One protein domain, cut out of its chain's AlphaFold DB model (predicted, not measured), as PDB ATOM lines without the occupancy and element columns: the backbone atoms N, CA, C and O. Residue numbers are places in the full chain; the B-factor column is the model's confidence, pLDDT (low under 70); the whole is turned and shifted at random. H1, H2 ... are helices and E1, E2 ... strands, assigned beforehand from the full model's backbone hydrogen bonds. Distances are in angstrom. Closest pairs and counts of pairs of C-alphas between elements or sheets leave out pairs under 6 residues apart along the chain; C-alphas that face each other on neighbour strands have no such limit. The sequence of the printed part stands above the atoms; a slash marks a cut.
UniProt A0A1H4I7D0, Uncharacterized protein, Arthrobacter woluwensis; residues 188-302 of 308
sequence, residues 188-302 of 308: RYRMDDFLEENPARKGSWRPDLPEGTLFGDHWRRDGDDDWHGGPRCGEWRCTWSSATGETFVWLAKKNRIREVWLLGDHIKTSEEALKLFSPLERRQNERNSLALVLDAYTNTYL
ATOM      1  N   ARG A 188     201.297 218.226 156.173       88.50
ATOM      2  CA  ARG A 188     200.288 218.625 155.192       88.50
ATOM      3  C   ARG A 188     199.321 217.476 154.956       88.50
ATOM      4  O   ARG A 188     199.739 216.379 154.600       88.50
ATOM      5  N   TYR A 189     198.037 217.778 155.067       86.69
ATOM      6  CA  TYR A 189     196.947 216.834 154.878       86.69
ATOM      7  C   TYR A 189     195.958 217.349 153.834       86.69
ATOM      8  O   TYR A 189     195.802 218.562 153.634       86.69
ATOM      9  N   ARG A 190     195.224 216.424 153.212       89.62
ATOM     10  CA  ARG A 190     193.884 216.751 152.717       89.62
ATOM     11  C   ARG A 190     192.945 216.865 153.913       89.62
ATOM     12  O   ARG A 190     193.124 216.162 154.903       89.62
ATOM     13  N   MET A 191     191.952 217.744 153.821       90.19
ATOM     14  CA  MET A 191     190.999 217.968 154.915       90.19
ATOM     15  C   MET A 191     190.327 216.671 155.381       90.19
ATOM     16  O   MET A 191     190.218 216.451 156.580       90.19
ATOM     17  N   ASP A 192     189.925 215.806 154.450       89.75
ATOM     18  CA  ASP A 192     189.234 214.560 154.791       89.75
ATOM     19  C   ASP A 192     190.148 213.626 155.603       89.75
ATOM     20  O   ASP A 192     189.776 213.221 156.703       89.75
ATOM     21  N   ASP A 193     191.388 213.410 155.144       90.81
ATOM     22  CA  ASP A 193     192.394 212.602 155.852       90.81
ATOM     23  C   ASP A 193     192.685 213.162 157.259       90.81
ATOM     24  O   ASP A 193     192.766 212.418 158.238       90.81
ATOM     25  N   PHE A 194     192.793 214.492 157.380       90.50
ATOM     26  CA  PHE A 194     193.023 215.176 158.657       90.50
ATOM     27  C   PHE A 194     191.888 214.934 159.659       90.50
ATOM     28  O   PHE A 194     192.139 214.722 160.847       90.50
ATOM     29  N   LEU A 195     190.636 214.970 159.200       90.25
ATOM     30  CA  LEU A 195     189.463 214.768 160.049       90.25
ATOM     31  C   LEU A 195     189.200 213.286 160.358       90.25
ATOM     32  O   LEU A 195     188.603 212.975 161.391       90.25
ATOM     33  N   GLU A 196     189.600 212.371 159.476       91.31
ATOM     34  CA  GLU A 196     189.483 210.924 159.690       91.31
ATOM     35  C   GLU A 196     190.490 210.397 160.713       91.31
ATOM     36  O   GLU A 196     190.116 209.585 161.560       91.31
ATOM     37  N   GLU A 197     191.729 210.894 160.688       90.75
ATOM     38  CA  GLU A 197     192.791 210.481 161.615       90.75
ATOM     39  C   GLU A 197     192.423 210.737 163.086       90.75
ATOM     40  O   GLU A 197     192.734 209.929 163.961       90.75
ATOM     41  N   ASN A 198     191.728 211.843 163.369       88.69
ATOM     42  CA  ASN A 198     191.251 212.159 164.710       88.69
ATOM     43  C   ASN A 198     189.831 212.752 164.665       88.69
ATOM     44  O   ASN A 198     189.667 213.952 164.424       88.69
ATOM     45  N   PRO A 199     188.791 211.949 164.966       88.88
ATOM     46  CA  PRO A 199     187.400 212.398 164.942       88.88
ATOM     47  C   PRO A 199     187.080 213.553 165.896       88.88
ATOM     48  O   PRO A 199     186.113 214.271 165.648       88.88
ATOM     49  N   ALA A 200     187.883 213.774 166.946       87.81
ATOM     50  CA  ALA A 200     187.725 214.921 167.848       87.81
ATOM     51  C   ALA A 200     188.034 216.267 167.164       87.81
ATOM     52  O   ALA A 200     187.741 217.319 167.723       87.81
ATOM     53  N   ARG A 201     188.609 216.248 165.953       88.94
ATOM     54  CA  ARG A 201     188.808 217.437 165.119       88.94
ATOM     55  C   ARG A 201     187.524 217.878 164.411       88.94
ATOM     56  O   ARG A 201     187.504 218.988 163.895       88.94
ATOM     57  N   LYS A 202     186.477 217.047 164.322       88.25
ATOM     58  CA  LYS A 202     185.275 217.342 163.519       88.25
ATOM     59  C   LYS A 202     184.346 218.328 164.223       88.25
ATOM     60  O   LYS A 202     183.941 218.100 165.356       88.25
ATOM     61  N   GLY A 203     183.930 219.373 163.508       81.19
ATOM     62  CA  GLY A 203     182.954 220.343 163.997       81.19
ATOM     63  C   GLY A 203     181.591 219.722 164.298       81.19
ATOM     64  O   GLY A 203     181.009 219.034 163.458       81.19
ATOM     65  N   SER A 204     181.025 220.056 165.458       78.81
ATOM     66  CA  SER A 204     179.689 219.608 165.881       78.81
ATOM     67  C   SER A 204     178.561 219.992 164.908       78.81
ATOM     68  O   SER A 204     177.629 219.219 164.702       78.81
ATOM     69  N   TRP A 205     178.649 221.166 164.271       72.69
ATOM     70  CA  TRP A 205     177.656 221.654 163.298       72.69
ATOM     71  C   TRP A 205     178.044 221.415 161.828       72.69
ATOM     72  O   TRP A 205     177.176 221.343 160.957       72.69
ATOM     73  N   ARG A 206     179.341 221.286 161.535       79.06
ATOM     74  CA  ARG A 206     179.877 220.981 160.199       79.06
ATOM     75  C   ARG A 206     180.966 219.922 160.321       79.06
ATOM     76  O   ARG A 206     182.129 220.285 160.468       79.06
ATOM     77  N   PRO A 207     180.600 218.631 160.256       76.31
ATOM     78  CA  PRO A 207     181.554 217.536 160.421       76.31
ATOM     79  C   PRO A 207     182.614 217.459 159.314       76.31
ATOM     80  O   PRO A 207     183.610 216.763 159.486       76.31
ATOM     81  N   ASP A 208     182.393 218.148 158.187       77.94
ATOM     82  CA  ASP A 208     183.321 218.296 157.056       77.94
ATOM     83  C   ASP A 208     184.326 219.449 157.233       77.94
ATOM     84  O   ASP A 208     185.119 219.736 156.330       77.94
ATOM     85  N   LEU A 209     184.259 220.155 158.364       82.44
ATOM     86  CA  LEU A 209     185.166 221.231 158.737       82.44
ATOM     87  C   LEU A 209     185.742 220.987 160.135       82.44
ATOM     88  O   LEU A 209     185.093 220.363 160.980       82.44
ATOM     89  N   PRO A 210     186.949 221.501 160.397       83.00
ATOM     90  CA  PRO A 210     187.582 221.317 161.683       83.00
ATOM     91  C   PRO A 210     186.944 222.211 162.758       83.00
ATOM     92  O   PRO A 210     186.576 223.359 162.494       83.00
ATOM     93  N   GLU A 211     186.817 221.683 163.973       87.62
ATOM     94  CA  GLU A 211     186.391 222.412 165.167       87.62
ATOM     95  C   GLU A 211     187.539 223.253 165.737       87.62
ATOM     96  O   GLU A 211     188.698 222.838 165.734       87.62
ATOM     97  N   GLY A 212     187.215 224.436 166.259       89.81
ATOM     98  CA  GLY A 212     188.166 225.259 166.996       89.81
ATOM     99  C   GLY A 212     187.843 226.748 166.968       89.81
ATOM    100  O   GLY A 212     186.904 227.207 166.314       89.81
ATOM    101  N   THR A 213     188.648 227.513 167.696       93.62
ATOM    102  CA  THR A 213     188.625 228.974 167.668       93.62
ATOM    103  C   THR A 213     189.376 229.468 166.436       93.62
ATOM    104  O   THR A 213     190.535 229.117 166.209       93.62
ATOM    105  N   LEU A 214     188.692 230.276 165.630       92.31
ATOM    106  CA  LEU A 214     189.215 230.877 164.410       92.31
ATOM    107  C   LEU A 214     189.983 232.163 164.743       92.31
ATOM    108  O   LEU A 214     189.417 233.083 165.326       92.31
ATOM    109  N   PHE A 215     191.237 232.233 164.308       90.94
ATOM    110  CA  PHE A 215     192.121 233.390 164.438       90.94
ATOM    111  C   PHE A 215     192.437 233.943 163.050       90.94
ATOM    112  O   PHE A 215     193.524 233.757 162.496       90.94
ATOM    113  N   GLY A 216     191.430 234.561 162.444       87.94
ATOM    114  CA  GLY A 216     191.499 235.070 161.081       87.94
ATOM    115  C   GLY A 216     191.084 234.091 159.999       87.94
ATOM    116  O   GLY A 216     191.458 232.914 160.002       87.94
ATOM    117  N   ASP A 217     190.339 234.621 159.038       88.00
ATOM    118  CA  ASP A 217     189.762 233.912 157.899       88.00
ATOM    119  C   ASP A 217     190.216 234.427 156.531       88.00
ATOM    120  O   ASP A 217     189.746 233.916 155.516       88.00
ATOM    121  N   HIS A 218     191.131 235.398 156.517       89.50
ATOM    122  CA  HIS A 218     191.590 236.079 155.309       89.50
ATOM    123  C   HIS A 218     193.100 235.949 155.076       89.50
ATOM    124  O   HIS A 218     193.695 236.810 154.431       89.50
ATOM    125  N   TRP A 219     193.747 234.895 155.585       91.00
ATOM    126  CA  TRP A 219     195.188 234.693 155.401       91.00
ATOM    127  C   TRP A 219     195.524 234.356 153.944       91.00
ATOM    128  O   TRP A 219     194.836 233.572 153.287       91.00
ATOM    129  N   ARG A 220     196.601 234.950 153.428       86.88
ATOM    130  CA  ARG A 220     196.953 234.940 152.005       86.88
ATOM    131  C   ARG A 220     198.214 234.141 151.746       86.88
ATOM    132  O   ARG A 220     199.207 234.283 152.464       86.88
ATOM    133  N   ARG A 221     198.184 233.369 150.662       84.81
ATOM    134  CA  ARG A 221     199.347 232.716 150.065       84.81
ATOM    135  C   ARG A 221     199.331 232.975 148.565       84.81
ATOM    136  O   ARG A 221     198.345 232.708 147.885       84.81
ATOM    137  N   ASP A 222     200.428 233.510 148.059       73.69
ATOM    138  CA  ASP A 222     200.605 233.808 146.647       73.69
ATOM    139  C   ASP A 222     200.422 232.531 145.817       73.69
ATOM    140  O   ASP A 222     201.001 231.488 146.117       73.69
ATOM    141  N   GLY A 223     199.597 232.624 144.773       71.25
ATOM    142  CA  GLY A 223     199.207 231.490 143.927       71.25
ATOM    143  C   GLY A 223     197.918 230.774 144.357       71.25
ATOM    144  O   GLY A 223     197.317 230.066 143.542       71.25
ATOM    145  N   ASP A 224     197.441 230.999 145.587       74.50
ATOM    146  CA  ASP A 224     196.168 230.440 146.069       74.50
ATOM    147  C   ASP A 224     194.975 231.398 145.881       74.50
ATOM    148  O   ASP A 224     193.846 230.935 145.694       74.50
ATOM    149  N   ASP A 225     195.230 232.711 145.840       67.06
ATOM    150  CA  ASP A 225     194.219 233.756 145.633       67.06
ATOM    151  C   ASP A 225     193.645 233.711 144.188       67.06
ATOM    152  O   ASP A 225     194.372 233.942 143.216       67.06
ATOM    153  N   ASP A 226     192.332 233.479 144.017       58.94
ATOM    154  CA  ASP A 226     191.651 233.635 142.716       58.94
ATOM    155  C   ASP A 226     191.273 235.116 142.523       58.94
ATOM    156  O   ASP A 226     190.324 235.633 143.117       58.94
ATOM    157  N   TRP A 227     192.041 235.845 141.713       54.22
ATOM    158  CA  TRP A 227     191.789 237.265 141.463       54.22
ATOM    159  C   TRP A 227     190.551 237.480 140.571       54.22
ATOM    160  O   TRP A 227     190.605 237.288 139.356       54.22
ATOM    161  N   HIS A 228     189.453 237.961 141.167       50.81
ATOM    162  CA  HIS A 228     188.222 238.360 140.463       50.81
ATOM    163  C   HIS A 228     187.754 239.789 140.819       50.81
ATOM    164  O   HIS A 228     186.572 240.032 141.033       50.81
ATOM    165  N   GLY A 229     188.679 240.754 140.895       46.03
ATOM    166  CA  GLY A 229     188.337 242.189 140.899       46.03
ATOM    167  C   GLY A 229     187.745 242.777 142.192       46.03
ATOM    168  O   GLY A 229     187.295 243.918 142.171       46.03
ATOM    169  N   GLY A 230     187.761 242.044 143.313       52.66
ATOM    170  CA  GLY A 230     187.448 242.556 144.659       52.66
ATOM    171  C   GLY A 230     188.701 242.814 145.517       52.66
ATOM    172  O   GLY A 230     189.814 242.511 145.072       52.66
ATOM    173  N   PRO A 231     188.564 243.359 146.748       57.59
ATOM    174  CA  PRO A 231     189.684 243.447 147.689       57.59
ATOM    175  C   PRO A 231     190.318 242.061 147.869       57.59
ATOM    176  O   PRO A 231     189.602 241.066 147.976       57.59
ATOM    177  N   ARG A 232     191.660 241.982 147.837       60.72
ATOM    178  CA  ARG A 232     192.398 240.709 147.943       60.72
ATOM    179  C   ARG A 232     192.188 240.106 149.330       60.72
ATOM    180  O   ARG A 232     192.915 240.426 150.263       60.72
ATOM    181  N   CYS A 233     191.182 239.255 149.430       70.06
ATOM    182  CA  CYS A 233     190.853 238.462 150.598       70.06
ATOM    183  C   CYS A 233     191.555 237.110 150.482       70.06
ATOM    184  O   CYS A 233     191.425 236.443 149.457       70.06
ATOM    185  N   GLY A 234     192.307 236.716 151.507       78.75
ATOM    186  CA  GLY A 234     192.901 235.386 151.546       78.75
ATOM    187  C   GLY A 234     191.875 234.293 151.792       78.75
ATOM    188  O   GLY A 234     190.801 234.541 152.332       78.75
ATOM    189  N   GLU A 235     192.205 233.076 151.378       87.31
ATOM    190  CA  GLU A 235     191.322 231.911 151.510       87.31
ATOM    191  C   GLU A 235     191.741 230.972 152.645       87.31
ATOM    192  O   GLU A 235     191.065 229.971 152.909       87.31
ATOM    193  N   TRP A 236     192.856 231.274 153.309       91.25
ATOM    194  CA  TRP A 236     193.373 230.478 154.407       91.25
ATOM    195  C   TRP A 236     192.819 230.951 155.746       91.25
ATOM    196  O   TRP A 236     192.668 232.144 156.020       91.25
ATOM    197  N   ARG A 237     192.559 229.982 156.616       92.88
ATOM    198  CA  ARG A 237     192.022 230.183 157.960       92.88
ATOM    199  C   ARG A 237     192.983 229.603 158.976       92.88
ATOM    200  O   ARG A 237     193.473 228.501 158.763       92.88
ATOM    201  N   CYS A 238     193.237 230.320 160.065       94.44
ATOM    202  CA  CYS A 238     194.046 229.812 161.173       94.44
ATOM    203  C   CYS A 238     193.128 229.393 162.314       94.44
ATOM    204  O   CYS A 238     192.227 230.135 162.700       94.44
ATOM    205  N   THR A 239     193.312 228.190 162.842       95.00
ATOM    206  CA  THR A 239     192.424 227.626 163.855       95.00
ATOM    207  C   THR A 239     193.239 226.942 164.943       95.00
ATOM    208  O   THR A 239     194.212 226.244 164.665       95.00
ATOM    209  N   TRP A 240     192.824 227.154 166.188       95.62
ATOM    210  CA  TRP A 240     193.292 226.392 167.340       95.62
ATOM    211  C   TRP A 240     192.114 225.628 167.941       95.62
ATOM    212  O   TRP A 240     191.063 226.213 168.214       95.62
ATOM    213  N   SER A 241     192.279 224.323 168.129       93.88
ATOM    214  CA  SER A 241     191.265 223.458 168.723       93.88
ATOM    215  C   SER A 241     191.535 223.275 170.208       93.88
ATOM    216  O   SER A 241     192.560 222.722 170.599       93.88
ATOM    217  N   SER A 242     190.586 223.678 171.051       91.19
ATOM    218  CA  SER A 242     190.645 223.395 172.488       91.19
ATOM    219  C   SER A 242     190.452 221.910 172.807       91.19
ATOM    220  O   SER A 242     190.908 221.456 173.853       91.19
ATOM    221  N   ALA A 243     189.791 221.152 171.924       88.38
ATOM    222  CA  ALA A 243     189.521 219.730 172.120       88.38
ATOM    223  C   ALA A 243     190.780 218.872 171.933       88.38
ATOM    224  O   ALA A 243     190.990 217.920 172.681       88.38
ATOM    225  N   THR A 244     191.620 219.213 170.951       89.69
ATOM    226  CA  THR A 244     192.844 218.456 170.639       89.69
ATOM    227  C   THR A 244     194.129 219.177 171.055       89.69
ATOM    228  O   THR A 244     195.186 218.557 171.093       89.69
ATOM    229  N   GLY A 245     194.061 220.472 171.378       90.38
ATOM    230  CA  GLY A 245     195.230 221.331 171.599       90.38
ATOM    231  C   GLY A 245     195.975 221.693 170.309       90.38
ATOM    232  O   GLY A 245     197.009 222.354 170.353       90.38
ATOM    233  N   GLU A 246     195.474 221.261 169.150       94.06
ATOM    234  CA  GLU A 246     196.161 221.415 167.873       94.06
ATOM    235  C   GLU A 246     195.944 222.800 167.275       94.06
ATOM    236  O   GLU A 246     194.861 223.385 167.334       94.06
ATOM    237  N   THR A 247     196.993 223.303 166.641       94.81
ATOM    238  CA  THR A 247     196.988 224.520 165.837       94.81
ATOM    239  C   THR A 247     197.211 224.141 164.385       94.81
ATOM    240  O   THR A 247     198.183 223.457 164.063       94.81
ATOM    241  N   PHE A 248     196.346 224.606 163.493       94.12
ATOM    242  CA  PHE A 248     196.446 224.314 162.069       94.12
ATOM    243  C   PHE A 248     195.930 225.480 161.227       94.12
ATOM    244  O   PHE A 248     195.104 226.284 161.667       94.12
ATOM    245  N   VAL A 249     196.416 225.567 159.992       94.31
ATOM    246  CA  VAL A 249     195.874 226.471 158.973       94.31
ATOM    247  C   VAL A 249     195.238 225.661 157.859       94.31
ATOM    248  O   VAL A 249     195.731 224.591 157.514       94.31
ATOM    249  N   TRP A 250     194.135 226.140 157.296       92.62
ATOM    250  CA  TRP A 250     193.416 225.391 156.273       92.62
ATOM    251  C   TRP A 250     192.809 226.270 155.188       92.62
ATOM    252  O   TRP A 250     192.392 227.401 155.440       92.62
ATOM    253  N   LEU A 251     192.757 225.728 153.973       90.19
ATOM    254  CA  LEU A 251     192.219 226.394 152.792       90.19
ATOM    255  C   LEU A 251     190.694 226.226 152.733       90.19
ATOM    256  O   LEU A 251     190.182 225.115 152.586       90.19
ATOM    257  N   ALA A 252     189.953 227.334 152.803       82.62
ATOM    258  CA  ALA A 252     188.491 227.339 152.886       82.62
ATOM    259  C   ALA A 252     187.759 227.338 151.532       82.62
ATOM    260  O   ALA A 252     186.533 227.487 151.475       82.62
ATOM    261  N   LYS A 253     188.488 227.169 150.427       78.81
ATOM    262  CA  LYS A 253     187.932 227.267 149.078       78.81
ATOM    263  C   LYS A 253     187.050 226.064 148.733       78.81
ATOM    264  O   LYS A 253     187.440 224.914 148.906       78.81
ATOM    265  N   LYS A 254     185.862 226.327 148.180       65.25
ATOM    266  CA  LYS A 254     184.887 225.279 147.810       65.25
ATOM    267  C   LYS A 254     185.282 224.464 146.572       65.25
ATOM    268  O   LYS A 254     184.857 223.323 146.462       65.25
ATOM    269  N   ASN A 255     186.083 225.040 145.672       63.75
ATOM    270  CA  ASN A 255     186.382 224.470 144.348       63.75
ATOM    271  C   ASN A 255     187.845 224.017 144.180       63.75
ATOM    272  O   ASN A 255     188.267 223.706 143.070       63.75
ATOM    273  N   ARG A 256     188.639 224.003 145.257       64.69
ATOM    274  CA  ARG A 256     189.993 223.422 145.278       64.69
ATOM    275  C   ARG A 256     190.037 222.300 146.310       64.69
ATOM    276  O   ARG A 256     189.165 222.209 147.172       64.69
ATOM    277  N   ILE A 257     191.055 221.445 146.211       66.44
ATOM    278  CA  ILE A 257     191.344 220.442 147.240       66.44
ATOM    279  C   ILE A 257     191.517 221.189 148.566       66.44
ATOM    280  O   ILE A 257     192.392 222.047 148.673       66.44
ATOM    281  N   ARG A 258     190.664 220.890 149.555       80.81
ATOM    282  CA  ARG A 258     190.789 221.468 150.895       80.81
ATOM    283  C   ARG A 258     192.053 220.917 151.535       80.81
ATOM    284  O   ARG A 258     192.211 219.707 151.695       80.81
ATOM    285  N   GLU A 259     192.948 221.824 151.868       88.38
ATOM    286  CA  GLU A 259     194.273 221.533 152.383       88.38
ATOM    287  C   GLU A 259     194.374 221.999 153.829       88.38
ATOM    288  O   GLU A 259     193.829 223.050 154.170       88.38
ATOM    289  N   VAL A 260     195.060 221.220 154.664       90.19
ATOM    290  CA  VAL A 260     195.327 221.544 156.068       90.19
ATOM    291  C   VAL A 260     196.818 221.419 156.330       90.19
ATOM    292  O   VAL A 260     197.429 220.410 155.976       90.19
ATOM    293  N   TRP A 261     197.403 222.427 156.968       93.19
ATOM    294  CA  TRP A 261     198.752 222.370 157.523       93.19
ATOM    295  C   TRP A 261     198.657 222.335 159.038       93.19
ATOM    296  O   TRP A 261     198.241 223.314 159.662       93.19
ATOM    297  N   LEU A 262     199.046 221.207 159.621       91.94
ATOM    298  CA  LEU A 262     199.131 221.036 161.061       91.94
ATOM    299  C   LEU A 262     200.443 221.646 161.557       91.94
ATOM    300  O   LEU A 262     201.529 221.210 161.169       91.94
ATOM    301  N   LEU A 263     200.328 222.663 162.412       91.31
ATOM    302  CA  LEU A 263     201.480 223.381 162.957       91.31
ATOM    303  C   LEU A 263     202.066 222.661 164.173       91.31
ATOM    304  O   LEU A 263     203.280 222.653 164.360       91.31
ATOM    305  N   GLY A 264     201.195 222.049 164.977       90.25
ATOM    306  CA  GLY A 264     201.536 221.284 166.175       90.25
ATOM    307  C   GLY A 264     200.534 221.516 167.303       90.25
ATOM    308  O   GLY A 264     199.499 222.151 167.107       90.25
ATOM    309  N   ASP A 265     200.859 221.043 168.501       92.12
ATOM    310  CA  ASP A 265     199.978 221.037 169.676       92.12
ATOM    311  C   ASP A 265     200.545 221.833 170.870       92.12
ATOM    312  O   ASP A 265     200.106 221.673 172.009       92.12
ATOM    313  N   HIS A 266     201.543 222.692 170.642       93.06
ATOM    314  CA  HIS A 266     202.274 223.399 171.704       93.06
ATOM    315  C   HIS A 266     201.429 224.412 172.496       93.06
ATOM    316  O   HIS A 266     201.779 224.742 173.626       93.06
ATOM    317  N   ILE A 267     200.332 224.906 171.917       92.00
ATOM    318  CA  ILE A 267     199.438 225.889 172.540       92.00
ATOM    319  C   ILE A 267     198.400 225.146 173.377       92.00
ATOM    320  O   ILE A 267     197.552 224.437 172.833       92.00
ATOM    321  N   LYS A 268     198.445 225.316 174.700       91.00
ATOM    322  CA  LYS A 268     197.597 224.543 175.623       91.00
ATOM    323  C   LYS A 268     196.353 225.302 176.068       91.00
ATOM    324  O   LYS A 268     195.396 224.678 176.523       91.00
ATOM    325  N   THR A 269     196.331 226.628 175.927       93.38
ATOM    326  CA  THR A 269     195.206 227.463 176.373       93.38
ATOM    327  C   THR A 269     194.745 228.464 175.315       93.38
ATOM    328  O   THR A 269     195.507 228.894 174.450       93.38
ATOM    329  N   SER A 270     193.482 228.888 175.423       91.62
ATOM    330  CA  SER A 270     192.907 229.920 174.546       91.62
ATOM    331  C   SER A 270     193.610 231.272 174.712       91.62
ATOM    332  O   SER A 270     193.798 232.007 173.746       91.62
ATOM    333  N   GLU A 271     194.063 231.587 175.929       94.44
ATOM    334  CA  GLU A 271     194.808 232.816 176.214       94.44
ATOM    335  C   GLU A 271     196.163 232.846 175.491       94.44
ATOM    336  O   GLU A 271     196.536 233.871 174.919       94.44
ATOM    337  N   GLU A 272     196.877 231.716 175.443       94.12
ATOM    338  CA  GLU A 272     198.114 231.587 174.665       94.12
ATOM    339  C   GLU A 272     197.863 231.754 173.163       94.12
ATOM    340  O   GLU A 272     198.608 232.479 172.498       94.12
ATOM    341  N   ALA A 273     196.791 231.147 172.639       92.69
ATOM    342  CA  ALA A 273     196.397 231.291 171.238       92.69
ATOM    343  C   ALA A 273     196.089 232.758 170.884       92.69
ATOM    344  O   ALA A 273     196.627 233.288 169.911       92.69
ATOM    345  N   LEU A 274     195.289 233.442 171.712       93.38
ATOM    346  CA  LEU A 274     194.975 234.869 171.567       93.38
ATOM    347  C   LEU A 274     196.246 235.723 171.582       93.38
ATOM    348  O   LEU A 274     196.452 236.565 170.708       93.38
ATOM    349  N   LYS A 275     197.133 235.485 172.549       94.44
ATOM    350  CA  LYS A 275     198.383 236.238 172.686       94.44
ATOM    351  C   LYS A 275     199.280 236.106 171.455       94.44
ATOM    352  O   LYS A 275     199.942 237.076 171.090       94.44
ATOM    353  N   LEU A 276     199.310 234.929 170.831       94.31
ATOM    354  CA  LEU A 276     200.114 234.678 169.640       94.31
ATOM    355  C   LEU A 276     199.477 235.260 168.373       94.31
ATOM    356  O   LEU A 276     200.160 235.938 167.605       94.31
ATOM    357  N   PHE A 277     198.189 234.993 168.136       94.00
ATOM    358  CA  PHE A 277     197.565 235.258 166.840       94.00
ATOM    359  C   PHE A 277     196.877 236.617 166.736       94.00
ATOM    360  O   PHE A 277     196.962 237.237 165.675       94.00
ATOM    361  N   SER A 278     196.264 237.138 167.805       91.50
ATOM    362  CA  SER A 278     195.545 238.422 167.752       91.50
ATOM    363  C   SER A 278     196.396 239.602 167.253       91.50
ATOM    364  O   SER A 278     195.884 240.405 166.470       91.50
ATOM    365  N   PRO A 279     197.697 239.731 167.603       93.38
ATOM    366  CA  PRO A 279     198.544 240.792 167.049       93.38
ATOM    367  C   PRO A 279     198.723 240.711 165.526       93.38
ATOM    368  O   PRO A 279     198.956 241.730 164.875       93.38
ATOM    369  N   LEU A 280     198.621 239.510 164.954       92.25
ATOM    370  CA  LEU A 280     198.825 239.265 163.530       92.25
ATOM    371  C   LEU A 280     197.554 239.519 162.712       92.25
ATOM    372  O   LEU A 280     197.649 239.752 161.509       92.25
ATOM    373  N   GLU A 281     196.369 239.509 163.330       88.62
ATOM    374  CA  GLU A 281     195.094 239.546 162.604       88.62
ATOM    375  C   GLU A 281     194.919 240.786 161.720       88.62
ATOM    376  O   GLU A 281     194.403 240.705 160.607       88.62
ATOM    377  N   ARG A 282     195.444 241.936 162.154       88.56
ATOM    378  CA  ARG A 282     195.408 243.183 161.368       88.56
ATOM    379  C   ARG A 282     196.187 243.094 160.050       88.56
ATOM    380  O   ARG A 282     196.007 243.942 159.182       88.56
ATOM    381  N   ARG A 283     197.047 242.083 159.909       88.62
ATOM    382  CA  ARG A 283     197.944 241.859 158.770       88.62
ATOM    383  C   ARG A 283     197.463 240.739 157.842       88.62
ATOM    384  O   ARG A 283     198.164 240.396 156.897       88.62
ATOM    385  N   GLN A 284     196.269 240.184 158.069       88.62
ATOM    386  CA  GLN A 284     195.716 239.081 157.267       88.62
ATOM    387  C   GLN A 284     195.634 239.402 155.769       88.62
ATOM    388  O   GLN A 284     195.936 238.548 154.943       88.62
ATOM    389  N   ASN A 285     195.331 240.647 155.399       82.50
ATOM    390  CA  ASN A 285     195.194 241.045 153.993       82.50
ATOM    391  C   ASN A 285     196.534 241.338 153.291       82.50
ATOM    392  O   ASN A 285     196.560 241.596 152.081       82.50
ATOM    393  N   GLU A 286     197.654 241.300 154.017       84.19
ATOM    394  CA  GLU A 286     198.979 241.466 153.422       84.19
ATOM    395  C   GLU A 286     199.308 240.314 152.467       84.19
ATOM    396  O   GLU A 286     198.814 239.194 152.587       84.19
ATOM    397  N   ARG A 287     200.164 240.590 151.485       75.94
ATOM    398  CA  ARG A 287     200.659 239.566 150.562       75.94
ATOM    399  C   ARG A 287     201.478 238.516 151.331       75.94
ATOM    400  O   ARG A 287     202.311 238.884 152.157       75.94
ATOM    401  N   ASN A 288     201.247 237.227 151.068       81.31
ATOM    402  CA  ASN A 288     201.852 236.108 151.813       81.31
ATOM    403  C   ASN A 288     201.689 236.194 153.343       81.31
ATOM    404  O   ASN A 288     202.554 235.733 154.089       81.31
ATOM    405  N   SER A 289     200.588 236.767 153.838       88.44
ATOM    406  CA  SER A 289     200.333 236.894 155.278       88.44
ATOM    407  C   SER A 289     200.271 235.549 156.013       88.44
ATOM    408  O   SER A 289     200.587 235.502 157.201       88.44
ATOM    409  N   LEU A 290     199.962 234.441 155.327       88.94
ATOM    410  CA  LEU A 290     200.025 233.094 155.904       88.94
ATOM    411  C   LEU A 290     201.427 232.769 156.448       88.94
ATOM    412  O   LEU A 290     201.557 232.130 157.491       88.94
ATOM    413  N   ALA A 291     202.483 233.269 155.799       87.25
ATOM    414  CA  ALA A 291     203.853 233.098 156.270       87.25
ATOM    415  C   ALA A 291     204.093 233.756 157.635       87.25
ATOM    416  O   ALA A 291     204.856 233.214 158.430       87.25
ATOM    417  N   LEU A 292     203.405 234.861 157.949       88.06
ATOM    418  CA  LEU A 292     203.519 235.531 159.249       88.06
ATOM    419  C   LEU A 292     203.020 234.633 160.385       88.06
ATOM    420  O   LEU A 292     203.676 234.535 161.419       88.06
ATOM    421  N   VAL A 293     201.891 233.947 160.173       90.88
ATOM    422  CA  VAL A 293     201.321 232.984 161.131       90.88
ATOM    423  C   VAL A 293     202.300 231.846 161.375       90.88
ATOM    424  O   VAL A 293     202.639 231.528 162.514       90.88
ATOM    425  N   LEU A 294     202.799 231.268 160.284       90.25
ATOM    426  CA  LEU A 294     203.735 230.157 160.342       90.25
ATOM    427  C   LEU A 294     205.070 230.559 160.989       90.25
ATOM    428  O   LEU A 294     205.661 229.760 161.711       90.25
ATOM    429  N   ASP A 295     205.554 231.780 160.752       86.75
ATOM    430  CA  ASP A 295     206.807 232.284 161.327       86.75
ATOM    431  C   ASP A 295     206.649 232.547 162.814       86.75
ATOM    432  O   ASP A 295     207.526 232.183 163.593       86.75
ATOM    433  N   ALA A 296     205.536 233.158 163.218       90.38
ATOM    434  CA  ALA A 296     205.239 233.387 164.622       90.38
ATOM    435  C   ALA A 296     205.204 232.060 165.385       90.38
ATOM    436  O   ALA A 296     205.918 231.908 166.373       90.38
ATOM    437  N   TYR A 297     204.478 231.065 164.867       90.75
ATOM    438  CA  TYR A 297     204.424 229.741 165.483       90.75
ATOM    439  C   TYR A 297     205.812 229.086 165.563       90.75
ATOM    440  O   TYR A 297     206.232 228.637 166.629       90.75
ATOM    441  N   THR A 298     206.560 229.084 164.456       87.25
ATOM    442  CA  THR A 298     207.894 228.464 164.392       87.25
ATOM    443  C   THR A 298     208.874 229.129 165.355       87.25
ATOM    444  O   THR A 298     209.581 228.447 166.095       87.25
ATOM    445  N   ASN A 299     208.923 230.461 165.370       86.19
ATOM    446  CA  ASN A 299     209.858 231.208 166.206       86.19
ATOM    447  C   ASN A 299     209.537 231.080 167.696       86.19
ATOM    448  O   ASN A 299     210.461 231.101 168.505       86.19
ATOM    449  N   THR A 300     208.258 230.954 168.055       88.75
ATOM    450  CA  THR A 300     207.843 230.820 169.453       88.75
ATOM    451  C   THR A 300     207.986 229.391 169.972       88.75
ATOM    452  O   THR A 300     208.441 229.223 171.098       88.75
ATOM    453  N   TYR A 301     207.642 228.373 169.176       86.75
ATOM    454  CA  TYR A 301     207.514 226.997 169.682       86.75
ATOM    455  C   TYR A 301     208.502 225.989 169.091       86.75
ATOM    456  O   TYR A 301     208.797 224.993 169.742       86.75
ATOM    457  N   LEU A 302     209.026 226.219 167.884       80.12
ATOM    458  CA  LEU A 302     209.829 225.218 167.163       80.12
ATOM    459  C   LEU A 302     211.326 225.556 167.087       80.12
ATOM    460  O   LEU A 302     212.132 224.687 166.754       80.12
TER     461      LEU A 302
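This is residues 188 to 302 of the 308 residues of an uncharacterized protein of Arthrobacter woluwensis (UniProt A0A1H4I7D0). A twisted antiparallel sheet of four short strands has H3 packed along one face and the small helix H1 on the opposite face; H2 folds back into H3 as a helical hairpin and packs near edge strand E2. The long link, residues 198 to 235, passes the same edge, where residues 213 to 214 pair with E2. The printed part has 115 residues, under half in named elements, with three helices and four strands in the order E1 H1 E2 E3 E4 H2 H3; the sheet's order is E1 E4 E3 E2, and the class is mixed. It is compact, with a radius of gyration of the C-alphas of 13.6 A and spans of 38 by 30 by 23 A.

Start with E1, residues 188 to 190, antiparallel to E4, residues 259 to 264: N 189 and O 260 are within hydrogen-bond range at 2.9 A. H1, residues 191 to 197, is on the sheet at a height of 8.7 A; its closest C-alphas to E4 are Met 191 and Glu 259, 5.5 A. E2, residues 236 to 240, E3, residues 247 to 251, and E4 form a meander, each strand the antiparallel neighbour of the one before; look for N 237 and O 250, 2.8 A, and N 261 and O 249, 2.8 A. H3, residues 289 to 302, runs along E3 at 19 degrees on the local plane, height 9.9 A. H2, residues 270 to 281, touches H3, closest C-alphas Leu 280 and Val 293, 7.2 A; they run opposite ways at 38 degrees, only just a steep tilt. Every O i to N i+4 pair is within range in H1, 6 of 8 in H2 and 9 of 10 in H3.

Find C-alpha 188 at (200.288, 218.625, 155.192), where E1 begins. E4 runs 15.6 A from C-alpha 259, H2 15.5 A from C-alpha 270 at (192.907, 229.920, 174.546), and H3 19.2 A to C-alpha 302 at (209.829, 225.218, 167.163).

The C-alphas farthest apart, Gly 229 and Lys 268, are 40.0 A apart. The printed part has no cut; the link from H1 to E2 is long. Look for pLDDT under 70 at residues 225 to 232 and 254 to 257.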